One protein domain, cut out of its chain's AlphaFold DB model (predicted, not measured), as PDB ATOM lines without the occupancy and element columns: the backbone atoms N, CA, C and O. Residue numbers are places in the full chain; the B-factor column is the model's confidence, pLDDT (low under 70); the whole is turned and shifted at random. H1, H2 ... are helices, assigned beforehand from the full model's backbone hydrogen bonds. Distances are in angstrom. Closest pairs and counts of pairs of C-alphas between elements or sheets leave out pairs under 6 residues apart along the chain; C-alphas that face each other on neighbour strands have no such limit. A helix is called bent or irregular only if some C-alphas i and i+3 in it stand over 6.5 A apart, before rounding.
ATOM      1  N   ILE A  32     -25.417 -11.596 -23.092       85.38
ATOM      2  CA  ILE A  32     -24.105 -11.244 -22.542       85.38
ATOM      3  C   ILE A  32     -23.672  -9.875 -23.072       85.38
ATOM      4  O   ILE A  32     -23.927  -9.541 -24.227       85.38
ATOM      5  N   ASN A  33     -23.013  -9.070 -22.233       85.31
ATOM      6  CA  ASN A  33     -22.451  -7.790 -22.657       85.31
ATOM      7  C   ASN A  33     -21.006  -7.971 -23.138       85.31
ATOM      8  O   ASN A  33     -20.066  -7.961 -22.344       85.31
ATOM      9  N   LEU A  34     -20.840  -8.067 -24.454       87.00
ATOM     10  CA  LEU A  34     -19.555  -8.326 -25.110       87.00
ATOM     11  C   LEU A  34     -18.478  -7.258 -24.848       87.00
ATOM     12  O   LEU A  34     -17.296  -7.566 -24.931       87.00
ATOM     13  N   LEU A  35     -18.850  -6.022 -24.491       84.81
ATOM     14  CA  LEU A  35     -17.881  -4.946 -24.227       84.81
ATOM     15  C   LEU A  35     -17.191  -5.079 -22.868       84.81
ATOM     16  O   LEU A  35     -16.099  -4.548 -22.670       84.81
ATOM     17  N   THR A  36     -17.856  -5.726 -21.915       85.31
ATOM     18  CA  THR A  36     -17.393  -5.828 -20.525       85.31
ATOM     19  C   THR A  36     -17.045  -7.249 -20.118       85.31
ATOM     20  O   THR A  36     -16.429  -7.444 -19.074       85.31
ATOM     21  N   SER A  37     -17.468  -8.237 -20.905       89.06
ATOM     22  CA  SER A  37     -17.250  -9.643 -20.603       89.06
ATOM     23  C   SER A  37     -15.848 -10.103 -20.969       89.06
ATOM     24  O   SER A  37     -15.274  -9.740 -21.992       89.06
ATOM     25  N   THR A  38     -15.309 -10.961 -20.118       92.75
ATOM     26  CA  THR A  38     -14.054 -11.663 -20.344       92.75
ATOM     27  C   THR A  38     -14.243 -12.835 -21.321       92.75
ATOM     28  O   THR A  38     -15.338 -13.396 -21.415       92.75
ATOM     29  N   PRO A  39     -13.170 -13.301 -21.986       92.62
ATOM     30  CA  PRO A  39     -13.200 -14.506 -22.826       92.62
ATOM     31  C   PRO A  39     -13.785 -15.750 -22.131       92.62
ATOM     32  O   PRO A  39     -14.475 -16.566 -22.749       92.62
ATOM     33  N   ALA A  40     -13.545 -15.887 -20.822       91.19
ATOM     34  CA  ALA A  40     -14.092 -16.973 -20.015       91.19
ATOM     35  C   ALA A  40     -15.616 -16.856 -19.860       91.19
ATOM     36  O   ALA A  40     -16.325 -17.841 -20.049       91.19
ATOM     37  N   GLU A  41     -16.135 -15.660 -19.583       89.69
ATOM     38  CA  GLU A  41     -17.581 -15.418 -19.475       89.69
ATOM     39  C   GLU A  41     -18.290 -15.612 -20.818       89.69
ATOM     40  O   GLU A  41     -19.348 -16.238 -20.862       89.69
ATOM     41  N   ILE A  42     -17.679 -15.166 -21.922       92.19
ATOM     42  CA  ILE A  42     -18.179 -15.435 -23.280       92.19
ATOM     43  C   ILE A  42     -18.247 -16.944 -23.523       92.19
ATOM     44  O   ILE A  42     -19.259 -17.457 -24.003       92.19
ATOM     45  N   THR A  43     -17.205 -17.682 -23.137       93.56
ATOM     46  CA  THR A  43     -17.177 -19.143 -23.271       93.56
ATOM     47  C   THR A  43     -18.281 -19.817 -22.467       93.56
ATOM     48  O   THR A  43     -18.975 -20.684 -22.999       93.56
ATOM     49  N   GLN A  44     -18.482 -19.415 -21.214       90.62
ATOM     50  CA  GLN A  44     -19.515 -20.011 -20.373       90.62
ATOM     51  C   GLN A  44     -20.929 -19.694 -20.881       90.62
ATOM     52  O   GLN A  44     -21.770 -20.593 -20.924       90.62
ATOM     53  N   PHE A  45     -21.176 -18.470 -21.356       92.31
ATOM     54  CA  PHE A  45     -22.444 -18.102 -21.991       92.31
ATOM     55  C   PHE A  45     -22.755 -18.996 -23.199       92.31
ATOM     56  O   PHE A  45     -23.852 -19.547 -23.306       92.31
ATOM     57  N   VAL A  46     -21.773 -19.202 -24.084       94.12
ATOM     58  CA  VAL A  46     -21.940 -20.077 -25.253       94.12
ATOM     59  C   VAL A  46     -22.218 -21.521 -24.818       94.12
ATOM     60  O   VAL A  46     -23.108 -22.169 -25.370       94.12
ATOM     61  N   GLN A  47     -21.502 -22.036 -23.813       91.62
ATOM     62  CA  GLN A  47     -21.737 -23.382 -23.273       91.62
ATOM     63  C   GLN A  47     -23.146 -23.541 -22.696       91.62
ATOM     64  O   GLN A  47     -23.793 -24.564 -22.935       91.62
ATOM     65  N   TRP A  48     -23.642 -22.525 -21.995       91.12
ATOM     66  CA  TRP A  48     -25.001 -22.515 -21.470       91.12
ATOM     67  C   TRP A  48     -26.044 -22.562 -22.595       91.12
ATOM     68  O   TRP A  48     -26.922 -23.425 -22.569       91.12
ATOM     69  N   LYS A  49     -25.896 -21.746 -23.651       91.38
ATOM     70  CA  LYS A  49     -26.778 -21.801 -24.835       91.38
ATOM     71  C   LYS A  49     -26.761 -23.164 -25.523       91.38
ATOM     72  O   LYS A  49     -27.819 -23.697 -25.850       91.38
ATOM     73  N   ILE A  50     -25.586 -23.786 -25.663       91.94
ATOM     74  CA  ILE A  50     -25.471 -25.168 -26.158       91.94
ATOM     75  C   ILE A  50     -26.298 -26.136 -25.297       91.94
ATOM     76  O   ILE A  50     -26.944 -27.038 -25.838       91.94
ATOM     77  N   GLY A  51     -26.262 -25.977 -23.970       86.19
ATOM     78  CA  GLY A  51     -27.064 -26.756 -23.027       86.19
ATOM     79  C   GLY A  51     -28.558 -26.629 -23.312       86.19
ATOM     80  O   GLY A  51     -29.216 -27.641 -23.548       86.19
ATOM     81  N   ILE A  52     -29.054 -25.395 -23.421       84.50
ATOM     82  CA  ILE A  52     -30.456 -25.092 -23.743       84.50
ATOM     83  C   ILE A  52     -30.869 -25.716 -25.085       84.50
ATOM     84  O   ILE A  52     -31.904 -26.378 -25.175       84.50
ATOM     85  N   TYR A  53     -30.049 -25.587 -26.131       89.31
ATOM     86  CA  TYR A  53     -30.354 -26.182 -27.439       89.31
ATOM     87  C   TYR A  53     -30.520 -27.701 -27.367       89.31
ATOM     88  O   TYR A  53     -31.411 -28.265 -28.011       89.31
ATOM     89  N   LYS A  54     -29.700 -28.376 -26.556       85.81
ATOM     90  CA  LYS A  54     -29.773 -29.828 -26.358       85.81
ATOM     91  C   LYS A  54     -30.949 -30.249 -25.483       85.81
ATOM     92  O   LYS A  54     -31.669 -31.167 -25.869       85.81
ATOM     93  N   GLU A  55     -31.122 -29.609 -24.331       81.06
ATOM     94  CA  GLU A  55     -32.122 -29.963 -23.317       81.06
ATOM     95  C   GLU A  55     -33.538 -29.891 -23.887       81.06
ATOM     96  O   GLU A  55     -34.301 -30.854 -23.805       81.06
ATOM     97  N   PHE A  56     -33.846 -28.797 -24.581       78.06
ATOM     98  CA  PHE A  56     -35.155 -28.574 -25.194       78.06
ATOM     99  C   PHE A  56     -35.283 -29.186 -26.595       78.06
ATOM    100  O   PHE A  56     -36.335 -29.095 -27.223       78.06
ATOM    101  N   ARG A  57     -34.230 -29.859 -27.083       82.62
ATOM    102  CA  ARG A  57     -34.191 -30.575 -28.371       82.62
ATOM    103  C   ARG A  57     -34.619 -29.707 -29.564       82.62
ATOM    104  O   ARG A  57     -35.252 -30.226 -30.485       82.62
ATOM    105  N   TRP A  58     -34.246 -28.427 -29.558       78.56
ATOM    106  CA  TRP A  58     -34.503 -27.477 -30.646       78.56
ATOM    107  C   TRP A  58     -33.924 -27.979 -31.976       78.56
ATOM    108  O   TRP A  58     -32.855 -28.593 -31.991       78.56
ATOM    109  N   LYS A  59     -34.634 -27.768 -33.095       85.62
ATOM    110  CA  LYS A  59     -34.233 -28.251 -34.428       85.62
ATOM    111  C   LYS A  59     -34.731 -27.352 -35.558       85.62
ATOM    112  O   LYS A  59     -35.720 -26.652 -35.400       85.62
ATOM    113  N   GLY A  60     -34.091 -27.472 -36.720       81.81
ATOM    114  CA  GLY A  60     -34.552 -26.890 -37.979       81.81
ATOM    115  C   GLY A  60     -34.618 -25.366 -37.941       81.81
ATOM    116  O   GLY A  60     -33.727 -24.724 -37.386       81.81
ATOM    117  N   ASP A  61     -35.668 -24.809 -38.544       78.44
ATOM    118  CA  ASP A  61     -35.890 -23.362 -38.601       78.44
ATOM    119  C   ASP A  61     -36.047 -22.738 -37.204       78.44
ATOM    120  O   ASP A  61     -35.440 -21.699 -36.954       78.44
ATOM    121  N   ASP A  62     -36.732 -23.410 -36.268       78.31
ATOM    122  CA  ASP A  62     -36.916 -22.930 -34.887       78.31
ATOM    123  C   ASP A  62     -35.578 -22.714 -34.162       78.31
ATOM    124  O   ASP A  62     -35.383 -21.721 -33.461       78.31
ATOM    125  N   LEU A  63     -34.621 -23.633 -34.346       86.50
ATOM    126  CA  LEU A  63     -33.271 -23.464 -33.803       86.50
ATOM    127  C   LEU A  63     -32.536 -22.300 -34.475       86.50
ATOM    128  O   LEU A  63     -31.741 -21.633 -33.822       86.50
ATOM    129  N   GLY A  64     -32.780 -22.064 -35.765       86.56
ATOM    130  CA  GLY A  64     -32.179 -20.952 -36.494       86.56
ATOM    131  C   GLY A  64     -32.623 -19.596 -35.982       86.56
ATOM    132  O   GLY A  64     -31.771 -18.752 -35.735       86.56
ATOM    133  N   GLU A  65     -33.920 -19.417 -35.742       83.25
ATOM    134  CA  GLU A  65     -34.456 -18.173 -35.177       83.25
ATOM    135  C   GLU A  65     -33.918 -17.912 -33.762       83.25
ATOM    136  O   GLU A  65     -33.537 -16.788 -33.432       83.25
ATOM    137  N   LEU A  66     -33.820 -18.957 -32.932       85.75
ATOM    138  CA  LEU A  66     -33.228 -18.848 -31.597       85.75
ATOM    139  C   LEU A  66     -31.738 -18.520 -31.647       85.75
ATOM    140  O   LEU A  66     -31.274 -17.671 -30.892       85.75
ATOM    141  N   TYR A  67     -30.995 -19.181 -32.530       90.50
ATOM    142  CA  TYR A  67     -29.571 -18.932 -32.707       90.50
ATOM    143  C   TYR A  67     -29.304 -17.502 -33.183       90.50
ATOM    144  O   TYR A  67     -28.422 -16.838 -32.642       90.50
ATOM    145  N   GLU A  68     -30.088 -17.012 -34.146       89.94
ATOM    146  CA  GLU A  68     -30.019 -15.627 -34.609       89.94
ATOM    147  C   GLU A  68     -30.274 -14.659 -33.450       89.94
ATOM    148  O   GLU A  68     -29.449 -13.795 -33.189       89.94
ATOM    149  N   MET A  69     -31.348 -14.852 -32.681       83.62
ATOM    150  CA  MET A  69     -31.691 -13.975 -31.558       83.62
ATOM    151  C   MET A  69     -30.645 -13.989 -30.434       83.62
ATOM    152  O   MET A  69     -30.305 -12.944 -29.880       83.62
ATOM    153  N   ASP A  70     -30.148 -15.172 -30.074       87.56
ATOM    154  CA  ASP A  70     -29.215 -15.352 -28.963       87.56
ATOM    155  C   ASP A  70     -27.837 -14.749 -29.246       87.56
ATOM    156  O   ASP A  70     -27.142 -14.332 -28.314       87.56
ATOM    157  N   PHE A  71     -27.450 -14.714 -30.522       92.06
ATOM    158  CA  PHE A  71     -26.128 -14.300 -30.967       92.06
ATOM    159  C   PHE A  71     -26.151 -13.089 -31.910       92.06
ATOM    160  O   PHE A  71     -25.098 -12.750 -32.420       92.06
ATOM    161  N   ASP A  72     -27.270 -12.382 -32.091       88.62
ATOM    162  CA  ASP A  72     -27.420 -11.247 -33.033       88.62
ATOM    163  C   ASP A  72     -26.315 -10.176 -32.910       88.62
ATOM    164  O   ASP A  72     -25.910  -9.545 -33.882       88.62
ATOM    165  N   GLN A  73     -25.774  -9.991 -31.701       85.94
ATOM    166  CA  GLN A  73     -24.702  -9.027 -31.430       85.94
ATOM    167  C   GLN A  73     -23.283  -9.589 -31.606       85.94
ATOM    168  O   GLN A  73     -22.323  -8.820 -31.582       85.94
ATOM    169  N   PHE A  74     -23.131 -10.906 -31.756       92.75
ATOM    170  CA  PHE A  74     -21.834 -11.560 -31.886       92.75
ATOM    171  C   PHE A  74     -21.257 -11.377 -33.283       92.75
ATOM    172  O   PHE A  74     -21.908 -11.588 -34.306       92.75
ATOM    173  N   ARG A  75     -19.961 -11.093 -33.314       93.31
ATOM    174  CA  ARG A  75     -19.142 -11.087 -34.519       93.31
ATOM    175  C   ARG A  75     -18.144 -12.233 -34.487       93.31
ATOM    176  O   ARG A  75     -18.018 -12.968 -33.506       93.31
ATOM    177  N   ALA A  76     -17.413 -12.397 -35.587       93.69
ATOM    178  CA  ALA A  76     -16.379 -13.423 -35.674       93.69
ATOM    179  C   ALA A  76     -15.327 -13.241 -34.568       93.69
ATOM    180  O   ALA A  76     -14.886 -14.222 -33.981       93.69
ATOM    181  N   GLU A  77     -14.979 -11.996 -34.246       94.31
ATOM    182  CA  GLU A  77     -13.998 -11.650 -33.221       94.31
ATOM    183  C   GLU A  77     -14.464 -12.074 -31.821       94.31
ATOM    184  O   GLU A  77     -13.670 -12.575 -31.032       94.31
ATOM    185  N   ASP A  78     -15.761 -11.960 -31.527       93.12
ATOM    186  CA  ASP A  78     -16.336 -12.374 -30.241       93.12
ATOM    187  C   ASP A  78     -16.332 -13.897 -30.094       93.12
ATOM    188  O   ASP A  78     -15.987 -14.435 -29.040       93.12
ATOM    189  N   PHE A  79     -16.622 -14.623 -31.178       94.56
ATOM    190  CA  PHE A  79     -16.453 -16.074 -31.189       94.56
ATOM    191  C   PHE A  79     -14.984 -16.498 -31.112       94.56
ATOM    192  O   PHE A  79     -14.708 -17.556 -30.555       94.56
ATOM    193  N   GLU A  80     -14.035 -15.712 -31.631       94.69
ATOM    194  CA  GLU A  80     -12.598 -15.985 -31.477       94.69
ATOM    195  C   GLU A  80     -12.127 -15.832 -30.022       94.69
ATOM    196  O   GLU A  80     -11.190 -16.524 -29.625       94.69
ATOM    197  N   GLN A  81     -12.802 -15.009 -29.211       91.12
ATOM    198  CA  GLN A  81     -12.564 -14.940 -27.763       91.12
ATOM    199  C   GLN A  81     -13.068 -16.190 -27.026       91.12
ATOM    200  O   GLN A  81     -12.599 -16.497 -25.931       91.12
ATOM    201  N   CYS A  82     -14.005 -16.935 -27.610       91.94
ATOM    202  CA  CYS A  82     -14.487 -18.183 -27.040       91.94
ATOM    203  C   CYS A  82     -13.460 -19.311 -27.221       91.94
ATOM    204  O   CYS A  82     -12.833 -19.435 -28.277       91.94
ATOM    205  N   GLU A  83     -13.330 -20.198 -26.232       92.69
ATOM    206  CA  GLU A  83     -12.493 -21.391 -26.360       92.69
ATOM    207  C   GLU A  83     -12.816 -22.196 -27.628       92.69
ATOM    208  O   GLU A  83     -13.975 -22.481 -27.945       92.69
ATOM    209  N   HIS A  84     -11.771 -22.646 -28.326       91.81
ATOM    210  CA  HIS A  84     -11.920 -23.351 -29.599       91.81
ATOM    211  C   HIS A  84     -12.832 -24.585 -29.504       91.81
ATOM    212  O   HIS A  84     -13.669 -24.816 -30.377       91.81
ATOM    213  N   ASN A  85     -12.714 -25.362 -28.423       92.56
ATOM    214  CA  ASN A  85     -13.551 -26.544 -28.202       92.56
ATOM    215  C   ASN A  85     -15.037 -26.180 -28.097       92.56
ATOM    216  O   ASN A  85     -15.884 -26.888 -28.641       92.56
ATOM    217  N   THR A  86     -15.355 -25.059 -27.454       94.56
ATOM    218  CA  THR A  86     -16.727 -24.563 -27.328       94.56
ATOM    219  C   THR A  86     -17.282 -24.127 -28.686       94.56
ATOM    220  O   THR A  86     -18.402 -24.506 -29.030       94.56
ATOM    221  N   GLN A  87     -16.479 -23.457 -29.523       95.12
ATOM    222  CA  GLN A  87     -16.862 -23.143 -30.908       95.12
ATOM    223  C   GLN A  87     -17.171 -24.419 -31.715       95.12
ATOM    224  O   GLN A  87     -18.174 -24.495 -32.429       95.12
ATOM    225  N   VAL A  88     -16.325 -25.451 -31.591       93.25
ATOM    226  CA  VAL A  88     -16.527 -26.754 -32.247       93.25
ATOM    227  C   VAL A  88     -17.822 -27.413 -31.769       93.25
ATOM    228  O   VAL A  88     -18.584 -27.925 -32.592       93.25
ATOM    229  N   LEU A  89     -18.079 -27.404 -30.459       94.56
ATOM    230  CA  LEU A  89     -19.280 -27.987 -29.864       94.56
ATOM    231  C   LEU A  89     -20.547 -27.285 -30.348       94.56
ATOM    232  O   LEU A  89     -21.462 -27.975 -30.797       94.56
ATOM    233  N   LEU A  90     -20.579 -25.950 -30.326       95.56
ATOM    234  CA  LEU A  90     -21.703 -25.163 -30.835       95.56
ATOM    235  C   LEU A  90     -21.990 -25.521 -32.293       95.56
ATOM    236  O   LEU A  90     -23.096 -25.941 -32.628       95.56
ATOM    237  N   ARG A  91     -20.961 -25.468 -33.147       94.50
ATOM    238  CA  ARG A  91     -21.075 -25.805 -34.571       94.50
ATOM    239  C   ARG A  91     -21.648 -27.208 -34.792       94.50
ATOM    240  O   ARG A  91     -22.477 -27.411 -35.677       94.50
ATOM    241  N   ASN A  92     -21.182 -28.190 -34.022       91.94
ATOM    242  CA  ASN A  92     -21.625 -29.575 -34.156       91.94
ATOM    243  C   ASN A  92     -23.082 -29.757 -33.702       91.94
ATOM    244  O   ASN A  92     -23.813 -30.520 -34.330       91.94
ATOM    245  N   VAL A  93     -23.502 -29.059 -32.643       92.06
ATOM    246  CA  VAL A  93     -24.879 -29.092 -32.128       92.06
ATOM    247  C   VAL A  93     -25.838 -28.499 -33.148       92.06
ATOM    248  O   VAL A  93     -26.759 -29.202 -33.563       92.06
ATOM    249  N   LEU A  94     -25.531 -27.300 -33.651       91.44
ATOM    250  CA  LEU A  94     -26.285 -26.642 -34.719       91.44
ATOM    251  C   LEU A  94     -26.454 -27.570 -35.932       91.44
ATOM    252  O   LEU A  94     -27.581 -27.848 -36.343       91.44
ATOM    253  N   GLN A  95     -25.358 -28.163 -36.428       91.06
ATOM    254  CA  GLN A  95     -25.408 -29.111 -37.549       91.06
ATOM    255  C   GLN A  95     -26.258 -30.346 -37.245       91.06
ATOM    256  O   GLN A  95     -27.097 -30.732 -38.056       91.06
ATOM    257  N   SER A  96     -26.075 -30.969 -36.077       85.25
ATOM    258  CA  SER A  96     -26.834 -32.168 -35.695       85.25
ATOM    259  C   SER A  96     -28.337 -31.914 -35.555       85.25
ATOM    260  O   SER A  96     -29.141 -32.836 -35.682       85.25
ATOM    261  N   GLN A  97     -28.714 -30.661 -35.308       85.75
ATOM    262  CA  GLN A  97     -30.089 -30.224 -35.122       85.75
ATOM    263  C   GLN A  97     -30.679 -29.556 -36.374       85.75
ATOM    264  O   GLN A  97     -31.828 -29.129 -36.349       85.75
ATOM    265  N   GLY A  98     -29.951 -29.546 -37.496       84.25
ATOM    266  CA  GLY A  98     -30.471 -29.146 -38.807       84.25
ATOM    267  C   GLY A  98     -30.013 -27.778 -39.308       84.25
ATOM    268  O   GLY A  98     -30.334 -27.438 -40.445       84.25
ATOM    269  N   LEU A  99     -29.216 -27.035 -38.539       86.50
ATOM    270  CA  LEU A  99     -28.643 -25.758 -38.959       86.50
ATOM    271  C   LEU A  99     -27.223 -25.955 -39.491       86.50
ATOM    272  O   LEU A  99     -26.289 -26.274 -38.752       86.50
ATOM    273  N   TYR A 100     -27.055 -25.795 -40.800       86.75
ATOM    274  CA  TYR A 100     -25.761 -26.015 -41.430       86.75
ATOM    275  C   TYR A 100     -24.779 -24.886 -41.104       86.75
ATOM    276  O   TYR A 100     -25.059 -23.715 -41.338       86.75
ATOM    277  N   VAL A 101     -23.587 -25.265 -40.641       87.38
ATOM    278  CA  VAL A 101     -22.442 -24.363 -40.491       87.38
ATOM    279  C   VAL A 101     -21.254 -24.991 -41.203       87.38
ATOM    280  O   VAL A 101     -20.888 -26.138 -40.929       87.38
ATOM    281  N   LYS A 102     -20.642 -24.245 -42.123       85.44
ATOM    282  CA  LYS A 102     -19.585 -24.761 -42.994       85.44
ATOM    283  C   LYS A 102     -18.392 -25.304 -42.193       85.44
ATOM    284  O   LYS A 102     -17.957 -24.731 -41.194       85.44
ATOM    285  N   LYS A 103     -17.838 -26.426 -42.660       85.69
ATOM    286  CA  LYS A 103     -16.636 -27.082 -42.112       85.69
ATOM    287  C   LYS A 103     -15.620 -27.322 -43.232       85.69
ATOM    288  O   LYS A 103     -16.017 -27.607 -44.359       85.69
ATOM    289  N   GLY A 104     -14.325 -27.229 -42.939       81.00
ATOM    290  CA  GLY A 104     -13.274 -27.504 -43.924       81.00
ATOM    291  C   GLY A 104     -11.885 -27.065 -43.472       81.00
ATOM    292  O   GLY A 104     -11.744 -26.321 -42.500       81.00
ATOM    293  N   HIS A 105     -10.857 -27.532 -44.182       78.69
ATOM    294  CA  HIS A 105      -9.476 -27.118 -43.938       78.69
ATOM    295  C   HIS A 105      -9.309 -25.616 -44.224       78.69
ATOM    296  O   HIS A 105      -9.834 -25.113 -45.215       78.69
ATOM    297  N   GLY A 106      -8.633 -24.891 -43.329       82.12
ATOM    298  CA  GLY A 106      -8.454 -23.435 -43.428       82.12
ATOM    299  C   GLY A 106      -9.709 -22.594 -43.140       82.12
ATOM    300  O   GLY A 106      -9.647 -21.368 -43.207       82.12
ATOM    301  N   ILE A 107     -10.847 -23.213 -42.802       87.00
ATOM    302  CA  ILE A 107     -12.078 -22.492 -42.461       87.00
ATOM    303  C   ILE A 107     -12.093 -22.178 -40.963       87.00
ATOM    304  O   ILE A 107     -12.118 -23.081 -40.126       87.00
ATOM    305  N   LYS A 108     -12.119 -20.886 -40.628       92.88
ATOM    306  CA  LYS A 108     -12.267 -20.412 -39.248       92.88
ATOM    307  C   LYS A 108     -13.693 -20.647 -38.749       92.88
ATOM    308  O   LYS A 108     -14.633 -20.087 -39.306       92.88
ATOM    309  N   ILE A 109     -13.845 -21.429 -37.679       92.44
ATOM    310  CA  ILE A 109     -15.157 -21.784 -37.108       92.44
ATOM    311  C   ILE A 109     -15.913 -20.536 -36.647       92.44
ATOM    312  O   ILE A 109     -17.061 -20.361 -37.038       92.44
ATOM    313  N   ALA A 110     -15.250 -19.651 -35.901       94.12
ATOM    314  CA  ALA A 110     -15.802 -18.379 -35.441       94.12
ATOM    315  C   ALA A 110     -16.444 -17.546 -36.563       94.12
ATOM    316  O   ALA A 110     -17.557 -17.046 -36.418       94.12
ATOM    317  N   ARG A 111     -15.785 -17.465 -37.727       93.56
ATOM    318  CA  ARG A 111     -16.311 -16.745 -38.892       93.56
ATOM    319  C   ARG A 111     -17.591 -17.376 -39.430       93.56
ATOM    320  O   ARG A 111     -18.527 -16.661 -39.760       93.56
ATOM    321  N   GLU A 112     -17.630 -18.700 -39.549       93.81
ATOM    322  CA  GLU A 112     -18.811 -19.389 -40.080       93.81
ATOM    323  C   GLU A 112     -19.972 -19.393 -39.079       93.81
ATOM    324  O   GLU A 112     -21.121 -19.312 -39.500       93.81
ATOM    325  N   LEU A 113     -19.686 -19.436 -37.772       94.06
ATOM    326  CA  LEU A 113     -20.687 -19.248 -36.719       94.06
ATOM    327  C   LEU A 113     -21.323 -17.860 -36.812       94.06
ATOM    328  O   LEU A 113     -22.547 -17.775 -36.834       94.06
ATOM    329  N   ALA A 114     -20.512 -16.805 -36.948       93.50
ATOM    330  CA  ALA A 114     -21.012 -15.442 -37.122       93.50
ATOM    331  C   ALA A 114     -21.805 -15.281 -38.427       93.50
ATOM    332  O   ALA A 114     -22.878 -14.688 -38.454       93.50
ATOM    333  N   TYR A 115     -21.313 -15.861 -39.524       90.38
ATOM    334  CA  TYR A 115     -22.018 -15.820 -40.802       90.38
ATOM    335  C   TYR A 115     -23.389 -16.513 -40.733       90.38
ATOM    336  O   TYR A 115     -24.348 -16.026 -41.331       90.38
ATOM    337  N   ALA A 116     -23.490 -17.630 -40.009       90.31
ATOM    338  CA  ALA A 116     -24.719 -18.408 -39.879       90.31
ATOM    339  C   ALA A 116     -25.826 -17.709 -39.068       90.31
ATOM    340  O   ALA A 116     -26.965 -18.154 -39.142       90.31
ATOM    341  N   ILE A 117     -25.515 -16.633 -38.331       88.75
ATOM    342  CA  ILE A 117     -26.510 -15.836 -37.589       88.75
ATOM    343  C   ILE A 117     -27.498 -15.199 -38.570       88.75
ATOM    344  O   ILE A 117     -28.699 -15.381 -38.438       88.75
ATOM    345  N   HIS A 118     -26.994 -14.514 -39.600       81.00
ATOM    346  CA  HIS A 118     -27.836 -13.745 -40.528       81.00
ATOM    347  C   HIS A 118     -28.097 -14.445 -41.864       81.00
ATOM    348  O   HIS A 118     -28.831 -13.936 -42.713       81.00
ATOM    349  N   ASN A 119     -27.464 -15.593 -42.108       78.94
ATOM    350  CA  ASN A 119     -27.596 -16.313 -43.366       78.94
ATOM    351  C   ASN A 119     -28.160 -17.705 -43.106       78.94
ATOM    352  O   ASN A 119     -27.451 -18.580 -42.605       78.94
TER     353      ASN A 119
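What this domain is: This is residues 32 to 119 of the 254 residues of an uncharacterized protein of Lasallia pustulata (UniProt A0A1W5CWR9). Three helices, H1, H2 and H4, run within 29 degrees of one another with their centres in a loose triangle, H2 opposite to the other two. H5 crosses the side of this triangle made by H2 and H4, away from H1, and short H3 packs between the beginnings of H1 and H5. The printed part has 88 residues with five named helices, H1 to H5 in chain order, and no named strand; its class is all helix. It is compact, with a radius of gyration of the C-alphas of 11.9 A, and spans 32 by 30 by 22 A.

Where its parts are: After residues 32 to 38, H1 takes residues 39 to 55 and is 24.4 A long, beginning at C-alpha 39 (-13.200, -14.506, -22.826). H2, residues 60 to 71, is 16.7 A long. H3 is short, residues 76 to 81. H4, residues 84 to 96, is 18.4 A long and begins at C-alpha 84 (-11.920, -23.351, -29.599). H5, residues 109 to 118, is 15.4 A long and ends at C-alpha 118 (-27.836, -13.745, -40.528). H5 is neither bent nor irregular, but only just: C-alphas 115 and 118 are 6.2 A apart.

How they stand to each other: H5 is the hub, touching three other helices. It touches H3 at a steep tilt of 48 degrees, opposite ways; their closest C-alphas, of Ala 76 and Arg 111, are 4.6 A apart. It touches H2 about perpendicular, at 74 degrees, with the C-alphas of Glu 68 and Ile 117 closest at 4.6 A. H4 touches H5 with residues 87 to 91 alone, at a steep tilt of 45 degrees, the same way; the closest C-alphas are those of Gln 87 and Ile 109, 6.6 A. H1 and H5 are apart. H1 touches H4 at a shallow tilt of 22 degrees, the same way, with the C-alphas of Ile 50 and Leu 90 closest at 6.0 A. H1 touches H3 with residues 39 to 43 alone, about perpendicular at 75 degrees; the C-alphas of Pro 39 and Gln 81 are closest, 5.0 A. H2 is close to H1 but not clearly touching, with the C-alphas of Tyr 53 and Leu 63 closest at 7.5 A. The helix packing is mostly crossed, helices meeting at large angles. In H1, H2, H3 and H4 every O i to N i+4 pair is within hydrogen-bond range; in H5 4 of 6 are.

The domain as a whole: The two C-alphas farthest apart, of Phe 56 and Gly 106, are 32.7 A apart. The long link from H4 to H5, residues 97 to 108, has C-alphas 10 to 19 A from the mean of all C-alphas. The other three links are tight. The printed part has no cut. Its mean pLDDT is 88.8, and no printed residue is under 70.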